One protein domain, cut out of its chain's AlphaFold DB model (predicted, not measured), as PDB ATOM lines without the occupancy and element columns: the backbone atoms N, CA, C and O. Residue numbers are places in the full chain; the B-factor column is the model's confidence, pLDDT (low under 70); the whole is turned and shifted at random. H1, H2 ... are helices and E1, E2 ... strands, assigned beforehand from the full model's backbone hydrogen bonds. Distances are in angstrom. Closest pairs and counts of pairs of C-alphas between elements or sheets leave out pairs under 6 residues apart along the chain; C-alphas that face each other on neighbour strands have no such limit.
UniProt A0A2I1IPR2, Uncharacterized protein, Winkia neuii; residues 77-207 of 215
ATOM      1  N   LEU A  77     115.027 155.320 157.011       85.62
ATOM      2  CA  LEU A  77     114.657 155.551 155.613       85.62
ATOM      3  C   LEU A  77     113.496 154.667 155.165       85.62
ATOM      4  O   LEU A  77     112.608 155.162 154.488       85.62
ATOM      5  N   SER A  78     113.427 153.422 155.632       84.56
ATOM      6  CA  SER A  78     112.334 152.517 155.262       84.56
ATOM      7  C   SER A  78     110.960 152.931 155.818       84.56
ATOM      8  O   SER A  78     109.927 152.560 155.265       84.56
ATOM      9  N   ILE A  79     110.928 153.670 156.935       90.31
ATOM     10  CA  ILE A  79     109.686 154.091 157.610       90.31
ATOM     11  C   ILE A  79     109.302 155.521 157.210       90.31
ATOM     12  O   ILE A  79     108.116 155.852 157.156       90.31
ATOM     13  N   ALA A  80     110.288 156.370 156.919       93.94
ATOM     14  CA  ALA A  80     110.082 157.796 156.696       93.94
ATOM     15  C   ALA A  80     109.073 158.119 155.571       93.94
ATOM     16  O   ALA A  80     108.190 158.937 155.832       93.94
ATOM     17  N   PRO A  81     109.087 157.471 154.387       94.69
ATOM     18  CA  PRO A  81     108.078 157.703 153.353       94.69
ATOM     19  C   PRO A  81     106.656 157.366 153.811       94.69
ATOM     20  O   PRO A  81     105.719 158.096 153.502       94.69
ATOM     21  N   VAL A  82     106.469 156.286 154.573       96.00
ATOM     22  CA  VAL A  82     105.141 155.897 155.076       96.00
ATOM     23  C   VAL A  82     104.641 156.918 156.096       96.00
ATOM     24  O   VAL A  82     103.505 157.385 156.005       96.00
ATOM     25  N   ALA A  83     105.504 157.326 157.029       96.50
ATOM     26  CA  ALA A  83     105.180 158.345 158.022       96.50
ATOM     27  C   ALA A  83     104.880 159.710 157.375       96.50
ATOM     28  O   ALA A  83     103.895 160.361 157.729       96.50
ATOM     29  N   GLY A  84     105.683 160.125 156.390       96.56
ATOM     30  CA  GLY A  84     105.473 161.360 155.637       96.56
ATOM     31  C   GLY A  84     104.167 161.342 154.843       96.56
ATOM     32  O   GLY A  84     103.432 162.335 154.840       96.56
ATOM     33  N   ALA A  85     103.807 160.196 154.255       97.31
ATOM     34  CA  ALA A  85     102.524 160.035 153.579       97.31
ATOM     35  C   ALA A  85     101.331 160.118 154.524       97.31
ATOM     36  O   ALA A  85     100.371 160.834 154.226       97.31
ATOM     37  N   ALA A  86     101.410 159.461 155.681       97.69
ATOM     38  CA  ALA A  86     100.379 159.549 156.706       97.69
ATOM     39  C   ALA A  86     100.181 161.000 157.180       97.69
ATOM     40  O   ALA A  86      99.055 161.503 157.174       97.69
ATOM     41  N   ALA A  87     101.268 161.709 157.502       97.44
ATOM     42  CA  ALA A  87     101.217 163.107 157.928       97.44
ATOM     43  C   ALA A  87     100.578 164.019 156.865       97.44
ATOM     44  O   ALA A  87      99.732 164.858 157.181       97.44
ATOM     45  N   LEU A  88     100.932 163.824 155.592       96.88
ATOM     46  CA  LEU A  88     100.365 164.588 154.482       96.88
ATOM     47  C   LEU A  88      98.888 164.293 154.244       96.88
ATOM     48  O   LEU A  88      98.131 165.220 153.971       96.88
ATOM     49  N   CYS A  89      98.460 163.039 154.379       96.62
ATOM     50  CA  CYS A  89      97.047 162.686 154.267       96.62
ATOM     51  C   CYS A  89      96.226 163.322 155.392       96.62
ATOM     52  O   CYS A  89      95.158 163.873 155.130       96.62
ATOM     53  N   LEU A  90      96.747 163.324 156.622       96.62
ATOM     54  CA  LEU A  90      96.107 164.001 157.752       96.62
ATOM     55  C   LEU A  90      96.001 165.514 157.517       96.62
ATOM     56  O   LEU A  90      94.938 166.095 157.732       96.62
ATOM     57  N   ALA A  91      97.064 166.149 157.016       94.88
ATOM     58  CA  ALA A  91      97.046 167.565 156.649       94.88
ATOM     59  C   ALA A  91      96.071 167.859 155.492       94.88
ATOM     60  O   ALA A  91      95.335 168.842 155.521       94.88
ATOM     61  N   ALA A  92      96.018 166.994 154.480       94.38
ATOM     62  CA  ALA A  92      95.092 167.125 153.363       94.38
ATOM     63  C   ALA A  92      93.629 166.979 153.811       94.38
ATOM     64  O   ALA A  92      92.773 167.731 153.343       94.38
ATOM     65  N   ALA A  93      93.348 166.049 154.728       94.56
ATOM     66  CA  ALA A  93      92.023 165.800 155.290       94.56
ATOM     67  C   ALA A  93      91.571 166.886 156.281       94.56
ATOM     68  O   ALA A  93      90.375 167.140 156.436       94.56
ATOM     69  N   SER A  94      92.501 167.545 156.976       93.75
ATOM     70  CA  SER A  94      92.165 168.704 157.807       93.75
ATOM     71  C   SER A  94      91.837 169.919 156.938       93.75
ATOM     72  O   SER A  94      90.804 170.554 157.137       93.75
ATOM     73  N   LEU A  95      92.653 170.185 155.915       92.88
ATOM     74  CA  LEU A  95      92.475 171.298 154.980       92.88
ATOM     75  C   LEU A  95      91.304 171.107 154.005       92.88
ATOM     76  O   LEU A  95      90.813 172.085 153.440       92.88
ATOM     77  N   SER A  96      90.829 169.875 153.797       91.12
ATOM     78  CA  SER A  96      89.700 169.609 152.901       91.12
ATOM     79  C   SER A  96      88.363 170.131 153.436       91.12
ATOM     80  O   SER A  96      87.433 170.340 152.653       91.12
ATOM     81  N   ARG A  97      88.265 170.377 154.749       88.19
ATOM     82  CA  ARG A  97      87.039 170.815 155.420       88.19
ATOM     83  C   ARG A  97      86.820 172.323 155.264       88.19
ATOM     84  O   ARG A  97      87.529 173.137 155.845       88.19
ATOM     85  N   GLY A  98      85.803 172.692 154.485       64.44
ATOM     86  CA  GLY A  98      85.132 174.001 154.546       64.44
ATOM     87  C   GLY A  98      85.879 175.222 153.996       64.44
ATOM     88  O   GLY A  98      85.307 176.308 153.995       64.44
ATOM     89  N   ARG A  99      87.118 175.090 153.503       77.12
ATOM     90  CA  ARG A  99      87.899 176.230 152.992       77.12
ATOM     91  C   ARG A  99      88.165 176.118 151.494       77.12
ATOM     92  O   ARG A  99      88.530 175.056 150.988       77.12
ATOM     93  N   ALA A 100      88.003 177.232 150.784       91.31
ATOM     94  CA  ALA A 100      88.534 177.366 149.437       91.31
ATOM     95  C   ALA A 100      90.057 177.557 149.530       91.31
ATOM     96  O   ALA A 100      90.532 178.455 150.228       91.31
ATOM     97  N   LEU A 101      90.817 176.697 148.860       95.38
ATOM     98  CA  LEU A 101      92.277 176.714 148.854       95.38
ATOM     99  C   LEU A 101      92.786 177.185 147.498       95.38
ATOM    100  O   LEU A 101      92.175 176.903 146.464       95.38
ATOM    101  N   ALA A 102      93.909 177.893 147.512       94.81
ATOM    102  CA  ALA A 102      94.539 178.365 146.291       94.81
ATOM    103  C   ALA A 102      95.019 177.192 145.426       94.81
ATOM    104  O   ALA A 102      95.604 176.232 145.927       94.81
ATOM    105  N   THR A 103      94.791 177.297 144.118       93.88
ATOM    106  CA  THR A 103      95.239 176.332 143.114       93.88
ATOM    107  C   THR A 103      95.701 177.043 141.845       93.88
ATOM    108  O   THR A 103      95.255 178.149 141.531       93.88
ATOM    109  N   GLY A 104      96.601 176.386 141.105       91.69
ATOM    110  CA  GLY A 104      97.107 176.846 139.811       91.69
ATOM    111  C   GLY A 104      97.828 178.189 139.909       91.69
ATOM    112  O   GLY A 104      97.212 179.234 139.741       91.69
ATOM    113  N   TRP A 105      99.132 178.178 140.161       94.50
ATOM    114  CA  TRP A 105      99.918 179.406 140.291       94.50
ATOM    115  C   TRP A 105     100.429 179.904 138.936       94.50
ATOM    116  O   TRP A 105     100.655 179.121 138.013       94.50
ATOM    117  N   ASP A 106     100.565 181.221 138.789       94.25
ATOM    118  CA  ASP A 106     101.309 181.818 137.682       94.25
ATOM    119  C   ASP A 106     102.826 181.827 137.944       94.25
ATOM    120  O   ASP A 106     103.300 181.393 138.995       94.25
ATOM    121  N   TRP A 107     103.597 182.325 136.976       92.62
ATOM    122  CA  TRP A 107     105.057 182.377 137.068       92.62
ATOM    123  C   TRP A 107     105.572 183.359 138.135       92.62
ATOM    124  O   TRP A 107     106.720 183.252 138.548       92.62
ATOM    125  N   HIS A 108     104.724 184.265 138.635       93.44
ATOM    126  CA  HIS A 108     105.023 185.147 139.766       93.44
ATOM    127  C   HIS A 108     104.622 184.532 141.120       93.44
ATOM    128  O   HIS A 108     104.721 185.189 142.161       93.44
ATOM    129  N   GLY A 109     104.115 183.294 141.133       93.19
ATOM    130  CA  GLY A 109     103.645 182.623 142.340       93.19
ATOM    131  C   GLY A 109     102.319 183.172 142.871       93.19
ATOM    132  O   GLY A 109     102.012 182.989 144.052       93.19
ATOM    133  N   ARG A 110     101.521 183.862 142.045       95.88
ATOM    134  CA  ARG A 110     100.167 184.308 142.410       95.88
ATOM    135  C   ARG A 110      99.156 183.200 142.101       95.88
ATOM    136  O   ARG A 110      99.251 182.569 141.045       95.88
ATOM    137  N   PRO A 111      98.186 182.933 142.990       95.50
ATOM    138  CA  PRO A 111      97.169 181.921 142.733       95.50
ATOM    139  C   PRO A 111      96.199 182.404 141.648       95.50
ATOM    140  O   PRO A 111      95.653 183.502 141.750       95.50
ATOM    141  N   ARG A 112      95.960 181.587 140.617       93.94
ATOM    142  CA  ARG A 112      95.002 181.905 139.545       93.94
ATOM    143  C   ARG A 112      93.572 181.568 139.940       93.94
ATOM    144  O   ARG A 112      92.640 182.162 139.408       93.94
ATOM    145  N   ARG A 113      93.383 180.562 140.802       94.31
ATOM    146  CA  ARG A 113      92.067 180.025 141.164       94.31
ATOM    147  C   ARG A 113      92.029 179.618 142.632       94.31
ATOM    148  O   ARG A 113      93.060 179.413 143.270       94.31
ATOM    149  N   PHE A 114      90.813 179.474 143.145       95.44
ATOM    150  CA  PHE A 114      90.545 178.846 144.431       95.44
ATOM    151  C   PHE A 114      89.569 177.695 144.201       95.44
ATOM    152  O   PHE A 114      88.576 177.852 143.495       95.44
ATOM    153  N   ALA A 115      89.871 176.528 144.758       93.50
ATOM    154  CA  ALA A 115      89.040 175.337 144.645       93.50
ATOM    155  C   ALA A 115      88.606 174.860 146.032       93.50
ATOM    156  O   ALA A 115      89.237 175.185 147.037       93.50
ATOM    157  N   THR A 116      87.541 174.060 146.092       93.62
ATOM    158  CA  THR A 116      87.129 173.374 147.325       93.62
ATOM    159  C   THR A 116      88.304 172.606 147.920       93.62
ATOM    160  O   THR A 116      89.016 171.938 147.162       93.62
ATOM    161  N   GLY A 117      88.459 172.636 149.245       90.81
ATOM    162  CA  GLY A 117      89.569 171.998 149.949       90.81
ATOM    163  C   GLY A 117      89.855 170.573 149.472       90.81
ATOM    164  O   GLY A 117      90.984 170.282 149.102       90.81
ATOM    165  N   ALA A 118      88.829 169.722 149.351       91.25
ATOM    166  CA  ALA A 118      88.986 168.352 148.851       91.25
ATOM    167  C   ALA A 118      89.653 168.275 147.462       91.25
ATOM    168  O   ALA A 118      90.627 167.550 147.282       91.25
ATOM    169  N   LYS A 119      89.181 169.061 146.484       92.44
ATOM    170  CA  LYS A 119      89.769 169.098 145.130       92.44
ATOM    171  C   LYS A 119      91.196 169.650 145.129       92.44
ATOM    172  O   LYS A 119      92.012 169.215 144.326       92.44
ATOM    173  N   ALA A 120      91.487 170.613 146.001       92.75
ATOM    174  CA  ALA A 120      92.796 171.253 146.070       92.75
ATOM    175  C   ALA A 120      93.858 170.392 146.774       92.75
ATOM    176  O   ALA A 120      95.025 170.458 146.396       92.75
ATOM    177  N   THR A 121      93.482 169.586 147.772       94.56
ATOM    178  CA  THR A 121      94.437 168.763 148.532       94.56
ATOM    179  C   THR A 121      94.633 167.357 147.968       94.56
ATOM    180  O   THR A 121      95.684 166.755 148.205       94.56
ATOM    181  N   LEU A 122      93.677 166.845 147.181       93.88
ATOM    182  CA  LEU A 122      93.720 165.493 146.615       93.88
ATOM    183  C   LEU A 122      95.014 165.181 145.835       93.88
ATOM    184  O   LEU A 122      95.605 164.135 146.110       93.88
ATOM    185  N   PRO A 123      95.527 166.046 144.932       94.06
ATOM    186  CA  PRO A 123      96.753 165.738 144.194       94.06
ATOM    187  C   PRO A 123      97.969 165.535 145.104       94.06
ATOM    188  O   PRO A 123      98.759 164.623 144.879       94.06
ATOM    189  N   ALA A 124      98.100 166.345 146.159       93.25
ATOM    190  CA  ALA A 124      99.203 166.239 147.110       93.25
ATOM    191  C   ALA A 124      99.123 164.941 147.930       93.25
ATOM    192  O   ALA A 124     100.140 164.275 148.125       93.25
ATOM    193  N   ALA A 125      97.919 164.552 148.367       95.25
ATOM    194  CA  ALA A 125      97.704 163.293 149.079       95.25
ATOM    195  C   ALA A 125      98.004 162.077 148.187       95.25
ATOM    196  O   ALA A 125      98.746 161.186 148.597       95.25
ATOM    197  N   LEU A 126      97.500 162.066 146.948       96.25
ATOM    198  CA  LEU A 126      97.735 160.974 145.998       96.25
ATOM    199  C   LEU A 126      99.210 160.850 145.607       96.25
ATOM    200  O   LEU A 126      99.745 159.745 145.619       96.25
ATOM    201  N   ALA A 127      99.885 161.967 145.316       93.25
ATOM    202  CA  ALA A 127     101.315 161.963 145.009       93.25
ATOM    203  C   ALA A 127     102.139 161.411 146.182       93.25
ATOM    204  O   ALA A 127     103.050 160.611 145.987       93.25
ATOM    205  N   SER A 128     101.781 161.801 147.405       95.50
ATOM    206  CA  SER A 128     102.448 161.365 148.629       95.50
ATOM    207  C   SER A 128     102.264 159.870 148.919       95.50
ATOM    208  O   SER A 128     103.239 159.171 149.214       95.50
ATOM    209  N   LEU A 129     101.035 159.359 148.774       96.44
ATOM    210  CA  LEU A 129     100.720 157.934 148.915       96.44
ATOM    211  C   LEU A 129     101.393 157.095 147.830       96.44
ATOM    212  O   LEU A 129     102.011 156.078 148.139       96.44
ATOM    213  N   GLY A 130     101.319 157.536 146.571       93.06
ATOM    214  CA  GLY A 130     101.983 156.871 145.452       93.06
ATOM    215  C   GLY A 130     103.494 156.784 145.663       93.06
ATOM    216  O   GLY A 130     104.079 155.716 145.504       93.06
ATOM    217  N   ALA A 131     104.118 157.873 146.117       91.56
ATOM    218  CA  ALA A 131     105.538 157.903 146.448       91.56
ATOM    219  C   ALA A 131     105.908 156.918 147.573       91.56
ATOM    220  O   ALA A 131     106.886 156.182 147.446       91.56
ATOM    221  N   ALA A 132     105.118 156.853 148.649       93.81
ATOM    222  CA  ALA A 132     105.351 155.907 149.741       93.81
ATOM    223  C   ALA A 132     105.158 154.444 149.311       93.81
ATOM    224  O   ALA A 132     105.927 153.573 149.726       93.81
ATOM    225  N   ALA A 133     104.166 154.169 148.460       91.94
ATOM    226  CA  ALA A 133     103.930 152.840 147.908       91.94
ATOM    227  C   ALA A 133     105.096 152.387 147.015       91.94
ATOM    228  O   ALA A 133     105.579 151.264 147.153       91.94
ATOM    229  N   LEU A 134     105.599 153.278 146.152       86.00
ATOM    230  CA  LEU A 134     106.767 153.007 145.313       86.00
ATOM    231  C   LEU A 134     108.034 152.778 146.148       86.00
ATOM    232  O   LEU A 134     108.758 151.822 145.883       86.00
ATOM    233  N   ALA A 135     108.270 153.579 147.193       87.62
ATOM    234  CA  ALA A 135     109.391 153.360 148.112       87.62
ATOM    235  C   ALA A 135     109.282 152.016 148.853       87.62
ATOM    236  O   ALA A 135     110.248 151.258 148.925       87.62
ATOM    237  N   SER A 136     108.085 151.671 149.332       86.94
ATOM    238  CA  SER A 136     107.829 150.390 150.007       86.94
ATOM    239  C   SER A 136     108.029 149.195 149.073       86.94
ATOM    240  O   SER A 136     108.525 148.152 149.492       86.94
ATOM    241  N   ARG A 137     107.684 149.343 147.790       80.94
ATOM    242  CA  ARG A 137     107.947 148.325 146.770       80.94
ATOM    243  C   ARG A 137     109.442 148.175 146.493       80.94
ATOM    244  O   ARG A 137     109.935 147.052 146.498       80.94
ATOM    245  N   ALA A 138     110.153 149.285 146.301       75.81
ATOM    246  CA  ALA A 138     111.592 149.285 146.043       75.81
ATOM    247  C   ALA A 138     112.381 148.647 147.197       75.81
ATOM    248  O   ALA A 138     113.338 147.911 146.967       75.81
ATOM    249  N   LYS A 139     111.933 148.839 148.444       73.19
ATOM    250  CA  LYS A 139     112.479 148.140 149.613       73.19
ATOM    251  C   LYS A 139     112.461 146.616 149.450       73.19
ATOM    252  O   LYS A 139     113.471 145.974 149.723       73.19
ATOM    253  N   ASN A 140     111.352 146.043 148.979       69.62
ATOM    254  CA  ASN A 140     111.232 144.593 148.776       69.62
ATOM    255  C   ASN A 140     112.169 144.069 147.675       69.62
ATOM    256  O   ASN A 140     112.467 142.881 147.648       69.62
ATOM    257  N   GLN A 141     112.646 144.955 146.798       60.75
ATOM    258  CA  GLN A 141     113.595 144.665 145.722       60.75
ATOM    259  C   GLN A 141     115.051 144.998 146.111       60.75
ATOM    260  O   GLN A 141     115.964 144.779 145.333       60.75
ATOM    261  N   GLY A 142     115.308 145.514 147.322       56.69
ATOM    262  CA  GLY A 142     116.655 145.884 147.780       56.69
ATOM    263  C   GLY A 142     117.101 147.311 147.426       56.69
ATOM    264  O   GLY A 142     118.196 147.720 147.816       56.69
ATOM    265  N   ALA A 143     116.231 148.096 146.794       56.66
ATOM    266  CA  ALA A 143     116.462 149.436 146.259       56.66
ATOM    267  C   ALA A 143     115.996 150.582 147.201       56.66
ATOM    268  O   ALA A 143     115.445 151.595 146.763       56.66
ATOM    269  N   ASP A 144     116.180 150.433 148.519       74.81
ATOM    270  CA  ASP A 144     115.476 151.237 149.542       74.81
ATOM    271  C   ASP A 144     115.894 152.727 149.579       74.81
ATOM    272  O   ASP A 144     115.055 153.623 149.552       74.81
ATOM    273  N   VAL A 145     117.196 153.033 149.586       77.88
ATOM    274  CA  VAL A 145     117.697 154.378 149.947       77.88
ATOM    275  C   VAL A 145     117.322 155.454 148.923       77.88
ATOM    276  O   VAL A 145     116.778 156.497 149.291       77.88
ATOM    277  N   ALA A 146     117.598 155.216 147.638       79.31
ATOM    278  CA  ALA A 146     117.291 156.168 146.572       79.31
ATOM    279  C   ALA A 146     115.780 156.367 146.411       79.31
ATOM    280  O   ALA A 146     115.318 157.501 146.283       79.31
ATOM    281  N   ALA A 147     115.001 155.284 146.483       82.56
ATOM    282  CA  ALA A 147     113.547 155.347 146.407       82.56
ATOM    283  C   ALA A 147     112.949 156.122 147.592       82.56
ATOM    284  O   ALA A 147     112.101 156.993 147.393       82.56
ATOM    285  N   SER A 148     113.447 155.880 148.806       87.50
ATOM    286  CA  SER A 148     113.060 156.616 150.009       87.50
ATOM    287  C   SER A 148     113.434 158.102 149.919       87.50
ATOM    288  O   SER A 148     112.610 158.959 150.236       87.50
ATOM    289  N   GLY A 149     114.620 158.436 149.395       89.06
ATOM    290  CA  GLY A 149     115.033 159.822 149.137       89.06
ATOM    291  C   GLY A 149     114.126 160.553 148.139       89.06
ATOM    292  O   GLY A 149     113.695 161.678 148.405       89.06
ATOM    293  N   ARG A 150     113.764 159.906 147.022       88.06
ATOM    294  CA  ARG A 150     112.814 160.457 146.035       88.06
ATOM    295  C   ARG A 150     111.430 160.648 146.642       88.06
ATOM    296  O   ARG A 150     110.823 161.704 146.463       88.06
ATOM    297  N   ALA A 151     110.945 159.652 147.383       91.94
ATOM    298  CA  ALA A 151     109.638 159.727 148.016       91.94
ATOM    299  C   ALA A 151     109.561 160.889 149.009       91.94
ATOM    300  O   ALA A 151     108.621 161.678 148.952       91.94
ATOM    301  N   LEU A 152     110.588 161.065 149.839       94.50
ATOM    302  CA  LEU A 152     110.682 162.193 150.764       94.50
ATOM    303  C   LEU A 152     110.788 163.541 150.037       94.50
ATOM    304  O   LEU A 152     110.176 164.512 150.478       94.50
ATOM    305  N   GLY A 153     111.477 163.605 148.894       94.19
ATOM    306  CA  GLY A 153     111.488 164.792 148.034       94.19
ATOM    307  C   GLY A 153     110.097 165.158 147.502       94.19
ATOM    308  O   GLY A 153     109.674 166.308 147.619       94.19
ATOM    309  N   ILE A 154     109.350 164.179 146.977       94.25
ATOM    310  CA  ILE A 154     107.968 164.374 146.497       94.25
ATOM    311  C   ILE A 154     107.064 164.833 147.645       94.25
ATOM    312  O   ILE A 154     106.272 165.762 147.487       94.25
ATOM    313  N   GLN A 155     107.199 164.210 148.815       97.50
ATOM    314  CA  GLN A 155     106.428 164.546 150.009       97.50
ATOM    315  C   GLN A 155     106.744 165.956 150.518       97.50
ATOM    316  O   GLN A 155     105.827 166.700 150.862       97.50
ATOM    317  N   ALA A 156     108.008 166.378 150.495       97.94
ATOM    318  CA  ALA A 156     108.393 167.743 150.837       97.94
ATOM    319  C   ALA A 156     107.780 168.772 149.872       97.94
ATOM    320  O   ALA A 156     107.199 169.767 150.317       97.94
ATOM    321  N   THR A 157     107.824 168.511 148.559       97.19
ATOM    322  CA  THR A 157     107.137 169.344 147.558       97.19
ATOM    323  C   THR A 157     105.630 169.395 147.820       97.19
ATOM    324  O   THR A 157     105.055 170.482 147.864       97.19
ATOM    325  N   ALA A 158     104.988 168.250 148.067       97.00
ATOM    326  CA  ALA A 158     103.561 168.175 148.372       97.00
ATOM    327  C   ALA A 158     103.194 168.969 149.640       97.00
ATOM    328  O   ALA A 158     102.209 169.709 149.640       97.00
ATOM    329  N   ALA A 159     104.011 168.887 150.694       97.75
ATOM    330  CA  ALA A 159     103.821 169.638 151.933       97.75
ATOM    331  C   ALA A 159     103.893 171.151 151.705       97.75
ATOM    332  O   ALA A 159     103.037 171.899 152.183       97.75
ATOM    333  N   LEU A 160     104.891 171.611 150.947       97.69
ATOM    334  CA  LEU A 160     105.049 173.030 150.635       97.69
ATOM    335  C   LEU A 160     103.936 173.542 149.721       97.69
ATOM    336  O   LEU A 160     103.454 174.650 149.938       97.69
ATOM    337  N   LEU A 161     103.461 172.738 148.764       95.94
ATOM    338  CA  LEU A 161     102.302 173.097 147.945       95.94
ATOM    339  C   LEU A 161     101.015 173.176 148.770       95.94
ATOM    340  O   LEU A 161     100.258 174.130 148.599       95.94
ATOM    341  N   LEU A 162     100.778 172.251 149.708       95.56
ATOM    342  CA  LEU A 162      99.641 172.342 150.635       95.56
ATOM    343  C   LEU A 162      99.731 173.590 151.520       95.56
ATOM    344  O   LEU A 162      98.745 174.308 151.693       95.56
ATOM    345  N   ARG A 163     100.928 173.897 152.032       96.38
ATOM    346  CA  ARG A 163     101.177 175.127 152.792       96.38
ATOM    347  C   ARG A 163     100.919 176.366 151.940       96.38
ATOM    348  O   ARG A 163     100.275 177.302 152.415       96.38
ATOM    349  N   ALA A 164     101.395 176.387 150.696       96.00
ATOM    350  CA  ALA A 164     101.154 177.488 149.772       96.00
ATOM    351  C   ALA A 164      99.650 177.648 149.502       96.00
ATOM    352  O   ALA A 164      99.122 178.750 149.631       96.00
ATOM    353  N   ALA A 165      98.943 176.546 149.244       95.00
ATOM    354  CA  ALA A 165      97.501 176.522 149.020       95.00
ATOM    355  C   ALA A 165      96.700 177.102 150.200       95.00
ATOM    356  O   ALA A 165      95.741 177.845 149.988       95.00
ATOM    357  N   ALA A 166      97.114 176.803 151.436       94.50
ATOM    358  CA  ALA A 166      96.460 177.274 152.658       94.50
ATOM    359  C   ALA A 166      96.771 178.741 153.013       94.50
ATOM    360  O   ALA A 166      95.957 179.403 153.658       94.50
ATOM    361  N   THR A 167      97.938 179.253 152.612       94.88
ATOM    362  CA  THR A 167      98.428 180.590 153.005       94.88
ATOM    363  C   THR A 167      98.285 181.654 151.915       94.88
ATOM    364  O   THR A 167      98.338 182.849 152.209       94.88
ATOM    365  N   SER A 168      98.088 181.245 150.661       95.31
ATOM    366  CA  SER A 168      97.918 182.145 149.523       95.31
ATOM    367  C   SER A 168      96.645 182.993 149.625       95.31
ATOM    368  O   SER A 168      95.588 182.536 150.055       95.31
ATOM    369  N   LYS A 169      96.748 184.242 149.161       93.50
ATOM    370  CA  LYS A 169      95.646 185.210 149.068       93.50
ATOM    371  C   LYS A 169      95.495 185.678 147.621       93.50
ATOM    372  O   LYS A 169      96.482 185.725 146.887       93.50
ATOM    373  N   ALA A 170      94.278 186.037 147.220       91.62
ATOM    374  CA  ALA A 170      94.010 186.541 145.875       91.62
ATOM    375  C   ALA A 170      94.885 187.772 145.563       91.62
ATOM    376  O   ALA A 170      95.058 188.647 146.412       91.62
ATOM    377  N   GLY A 171      95.482 187.800 144.368       89.69
ATOM    378  CA  GLY A 171      96.338 188.895 143.894       89.69
ATOM    379  C   GLY A 171      97.725 189.001 144.543       89.69
ATOM    380  O   GLY A 171      98.544 189.788 144.074       89.69
ATOM    381  N   LYS A 172      98.031 188.211 145.581       94.62
ATOM    382  CA  LYS A 172      99.329 188.244 146.275       94.62
ATOM    383  C   LYS A 172     100.203 187.065 145.862       94.62
ATOM    384  O   LYS A 172      99.726 185.933 145.775       94.62
ATOM    385  N   SER A 173     101.483 187.333 145.617       94.56
ATOM    386  CA  SER A 173     102.467 186.279 145.379       94.56
ATOM    387  C   SER A 173     102.704 185.487 146.662       94.56
ATOM    388  O   SER A 173     102.665 186.029 147.769       94.56
ATOM    389  N   ASN A 174     102.936 184.186 146.513       96.25
ATOM    390  CA  ASN A 174     103.338 183.316 147.606       96.25
ATOM    391  C   ASN A 174     104.677 182.648 147.261       96.25
ATOM    392  O   ASN A 174     104.697 181.719 146.450       96.25
ATOM    393  N   PRO A 175     105.796 183.082 147.871       94.44
ATOM    394  CA  PRO A 175     107.116 182.565 147.523       94.44
ATOM    395  C   PRO A 175     107.301 181.082 147.881       94.44
ATOM    396  O   PRO A 175     108.183 180.424 147.332       94.44
ATOM    397  N   VAL A 176     106.443 180.519 148.744       96.06
ATOM    398  CA  VAL A 176     106.478 179.095 149.124       96.06
ATOM    399  C   VAL A 176     106.313 178.172 147.910       96.06
ATOM    400  O   VAL A 176     106.837 177.063 147.914       96.06
ATOM    401  N   VAL A 177     105.646 178.624 146.846       94.00
ATOM    402  CA  VAL A 177     105.487 177.846 145.605       94.00
ATOM    403  C   VAL A 177     106.837 177.593 144.933       94.00
ATOM    404  O   VAL A 177     107.095 176.483 144.477       94.00
ATOM    405  N   PHE A 178     107.737 178.581 144.933       94.12
ATOM    406  CA  PHE A 178     109.086 178.415 144.386       94.12
ATOM    407  C   PHE A 178     109.939 177.501 145.266       94.12
ATOM    408  O   PHE A 178     110.671 176.658 144.752       94.12
ATOM    409  N   ALA A 179     109.779 177.594 146.591       94.88
ATOM    410  CA  ALA A 179     110.400 176.640 147.506       94.88
ATOM    411  C   ALA A 179     109.908 175.205 147.241       94.88
ATOM    412  O   ALA A 179     110.700 174.271 147.281       94.88
ATOM    413  N   ALA A 180     108.626 175.023 146.906       94.25
ATOM    414  CA  ALA A 180     108.076 173.713 146.568       94.25
ATOM    415  C   ALA A 180     108.686 173.118 145.286       94.25
ATOM    416  O   ALA A 180     108.928 171.911 145.242       94.25
ATOM    417  N   LEU A 181     108.975 173.952 144.278       90.56
ATOM    418  CA  LEU A 181     109.664 173.534 143.049       90.56
ATOM    419  C   LEU A 181     111.097 173.061 143.328       90.56
ATOM    420  O   LEU A 181     111.531 172.054 142.776       90.56
ATOM    421  N   ALA A 182     111.813 173.757 144.213       91.94
ATOM    422  CA  ALA A 182     113.177 173.396 144.588       91.94
ATOM    423  C   ALA A 182     113.249 172.223 145.587       91.94
ATOM    424  O   ALA A 182     114.294 171.587 145.714       91.94
ATOM    425  N   ALA A 183     112.162 171.918 146.299       93.38
ATOM    426  CA  ALA A 183     112.187 170.948 147.392       93.38
ATOM    427  C   ALA A 183     112.526 169.524 146.944       93.38
ATOM    428  O   ALA A 183     113.323 168.875 147.614       93.38
ATOM    429  N   TYR A 184     111.983 169.051 145.818       89.31
ATOM    430  CA  TYR A 184     112.277 167.703 145.324       89.31
ATOM    431  C   TYR A 184     113.783 167.463 145.118       89.31
ATOM    432  O   TYR A 184     114.317 166.566 145.781       89.31
ATOM    433  N   PRO A 185     114.500 168.237 144.272       87.56
ATOM    434  CA  PRO A 185     115.927 168.002 144.061       87.56
ATOM    435  C   PRO A 185     116.742 168.260 145.333       87.56
ATOM    436  O   PRO A 185     117.627 167.476 145.656       87.56
ATOM    437  N   LEU A 186     116.415 169.293 146.118       90.69
ATOM    438  CA  LEU A 186     117.169 169.603 147.335       90.69
ATOM    439  C   LEU A 186     117.058 168.500 148.390       90.69
ATOM    440  O   LEU A 186     118.072 168.064 148.931       90.69
ATOM    441  N   VAL A 187     115.844 168.037 148.692       92.50
ATOM    442  CA  VAL A 187     115.612 167.028 149.733       92.50
ATOM    443  C   VAL A 187     116.141 165.668 149.297       92.50
ATOM    444  O   VAL A 187     116.847 165.023 150.072       92.50
ATOM    445  N   SER A 188     115.862 165.248 148.059       87.69
ATOM    446  CA  SER A 188     116.342 163.956 147.557       87.69
ATOM    447  C   SER A 188     117.873 163.898 147.521       87.69
ATOM    448  O   SER A 188     118.450 162.971 148.089       87.69
ATOM    449  N   THR A 189     118.546 164.914 146.967       85.12
ATOM    450  CA  THR A 189     120.013 164.979 146.956       85.12
ATOM    451  C   THR A 189     120.588 165.059 148.366       85.12
ATOM    452  O   THR A 189     121.538 164.339 148.662       85.12
ATOM    453  N   SER A 190     120.008 165.866 149.261       88.75
ATOM    454  CA  SER A 190     120.512 165.991 150.639       88.75
ATOM    455  C   SER A 190     120.487 164.656 151.376       88.75
ATOM    456  O   SER A 190     121.478 164.286 151.999       88.75
ATOM    457  N   ILE A 191     119.387 163.903 151.267       89.50
ATOM    458  CA  ILE A 191     119.262 162.578 151.890       89.50
ATOM    459  C   ILE A 191     120.335 161.629 151.353       89.50
ATOM    460  O   ILE A 191     121.011 160.966 152.137       89.50
ATOM    461  N   LEU A 192     120.518 161.582 150.031       85.62
ATOM    462  CA  LEU A 192     121.478 160.672 149.406       85.62
ATOM    463  C   LEU A 192     122.919 161.022 149.787       85.62
ATOM    464  O   LEU A 192     123.667 160.148 150.217       85.62
ATOM    465  N   VAL A 193     123.274 162.307 149.747       86.56
ATOM    466  CA  VAL A 193     124.585 162.802 150.191       86.56
ATOM    467  C   VAL A 193     124.828 162.488 151.667       86.56
ATOM    468  O   VAL A 193     125.917 162.045 152.029       86.56
ATOM    469  N   SER A 194     123.833 162.680 152.537       88.00
ATOM    470  CA  SER A 194     123.963 162.350 153.960       88.00
ATOM    471  C   SER A 194     124.208 160.859 154.189       88.00
ATOM    472  O   SER A 194     125.014 160.504 155.048       88.00
ATOM    473  N   VAL A 195     123.553 159.985 153.421       86.38
ATOM    474  CA  VAL A 195     123.760 158.532 153.508       86.38
ATOM    475  C   VAL A 195     125.154 158.143 153.025       86.38
ATOM    476  O   VAL A 195     125.832 157.384 153.716       86.38
ATOM    477  N   VAL A 196     125.610 158.702 151.900       85.56
ATOM    478  CA  VAL A 196     126.968 158.485 151.375       85.56
ATOM    479  C   VAL A 196     128.019 158.911 152.398       85.56
ATOM    480  O   VAL A 196     128.860 158.104 152.792       85.56
ATOM    481  N   ARG A 197     127.919 160.138 152.926       86.00
ATOM    482  CA  ARG A 197     128.835 160.639 153.965       86.00
ATOM    483  C   ARG A 197     128.819 159.769 155.220       86.00
ATOM    484  O   ARG A 197     129.867 159.521 155.810       86.00
ATOM    485  N   HIS A 198     127.649 159.276 155.625       84.69
ATOM    486  CA  HIS A 198     127.551 158.349 156.748       84.69
ATOM    487  C   HIS A 198     128.278 157.027 156.466       84.69
ATOM    488  O   HIS A 198     129.008 156.554 157.335       84.69
ATOM    489  N   GLY A 199     128.114 156.450 155.271       82.88
ATOM    490  CA  GLY A 199     128.813 155.233 154.850       82.88
ATOM    491  C   GLY A 199     130.332 155.404 154.862       82.88
ATOM    492  O   GLY A 199     131.024 154.626 155.516       82.88
ATOM    493  N   LEU A 200     130.837 156.474 154.239       85.81
ATOM    494  CA  LEU A 200     132.268 156.798 154.185       85.81
ATOM    495  C   LEU A 200     132.890 156.936 155.581       85.81
ATOM    496  O   LEU A 200     133.924 156.332 155.862       85.81
ATOM    497  N   ASN A 201     132.217 157.642 156.495       87.56
ATOM    498  CA  ASN A 201     132.692 157.787 157.872       87.56
ATOM    499  C   ASN A 201     132.832 156.430 158.586       87.56
ATOM    500  O   ASN A 201     133.739 156.249 159.397       87.56
ATOM    501  N   ARG A 202     131.956 155.457 158.298       85.31
ATOM    502  CA  ARG A 202     132.052 154.114 158.894       85.31
ATOM    503  C   ARG A 202     133.143 153.262 158.259       85.31
ATOM    504  O   ARG A 202     133.792 152.511 158.984       85.31
ATOM    505  N   VAL A 203     133.369 153.393 156.951       84.50
ATOM    506  CA  VAL A 203     134.517 152.765 156.278       84.50
ATOM    507  C   VAL A 203     135.808 153.245 156.935       84.50
ATOM    508  O   VAL A 203     136.594 152.421 157.395       84.50
ATOM    509  N   GLN A 204     135.970 154.561 157.095       86.06
ATOM    510  CA  GLN A 204     137.147 155.148 157.735       86.06
ATOM    511  C   GLN A 204     137.347 154.621 159.164       86.06
ATOM    512  O   GLN A 204     138.431 154.158 159.502       86.06
ATOM    513  N   GLN A 205     136.285 154.581 159.976       86.25
ATOM    514  CA  GLN A 205     136.337 153.993 161.322       86.25
ATOM    515  C   GLN A 205     136.754 152.514 161.317       86.25
ATOM    516  O   GLN A 205     137.464 152.070 162.217       86.25
ATOM    517  N   SER A 206     136.304 151.737 160.327       83.25
ATOM    518  CA  SER A 206     136.642 150.313 160.226       83.25
ATOM    519  C   SER A 206     138.105 150.070 159.846       83.25
ATOM    520  O   SER A 206     138.699 149.113 160.341       83.25
ATOM    521  N   LEU A 207     138.688 150.950 159.025       85.19
ATOM    522  CA  LEU A 207     140.093 150.892 158.624       85.19
ATOM    523  C   LEU A 207     141.007 151.259 159.796       85.19
ATOM    524  O   LEU A 207     141.864 150.462 160.163       85.19
TER     525      LEU A 207
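AT A GLANCE: This is residues 77 to 207 of the 215 residues of an uncharacterized protein of Winkia neuii (UniProt A0A2I1IPR2). Three helices, H1, H2 and H3, stand side by side in an up-and-down bundle, each running against the one before, with the strand hairpin E1 and E2 at one end. H4 folds back along H3, and its residues 196 to 207 stick out past the other end. The printed part has 131 residues, with named elements in the order H1 E1 E2 H2 H3 H4; the two-stranded sheet is antiparallel and the class is mostly helix. It is only just loose, close to compact, with a radius of gyration of the C-alphas of 17.0 A and spans of 60 by 28 by 18 A.

HOW THE PARTS SIT: Start at H1, residues 77 to 95, which touches H2, residues 117 to 140, at a shallow tilt of 12 degrees, opposite ways; their closest C-alphas, Pro 81 and Ala 132, are 4.9 A apart. Between them in the chain, E1, residues 100 to 105, and E2, residues 111 to 116, form a hairpin, with N 101 and O 115 at 2.8 A, within hydrogen-bond range. H3, residues 144 to 167, forms a helical hairpin with H2, closest at the C-alphas of Ala 131 and Ala 151, 4.8 A. H4, residues 176 to 207, touches H3, closest at the C-alphas of Gly 153 and Tyr 184, 4.1 A. H4 is apart from H1 and H2. Every O i to N i+4 pair is within range in H3, against 13 of 15 in H1, 17 of 20 in H2 and 26 of 28 in H4.

IN THESE COORDINATES: Find C-alpha 77 at (114.657, 155.551, 155.613), where H1 begins its 27.2 A. H2 spans 35.0 A and H3 34.1 A. H4 spans 44.9 A, kinks by 44 degrees near residue 183 and ends at C-alpha 207, (140.093, 150.892, 158.624).

THE WHOLE: The C-alphas farthest apart, Gly 171 and Leu 207, are 59.8 A apart. The printed part has no cut and no long link. Look for pLDDT under 70 at residues 98 and 140 to 143.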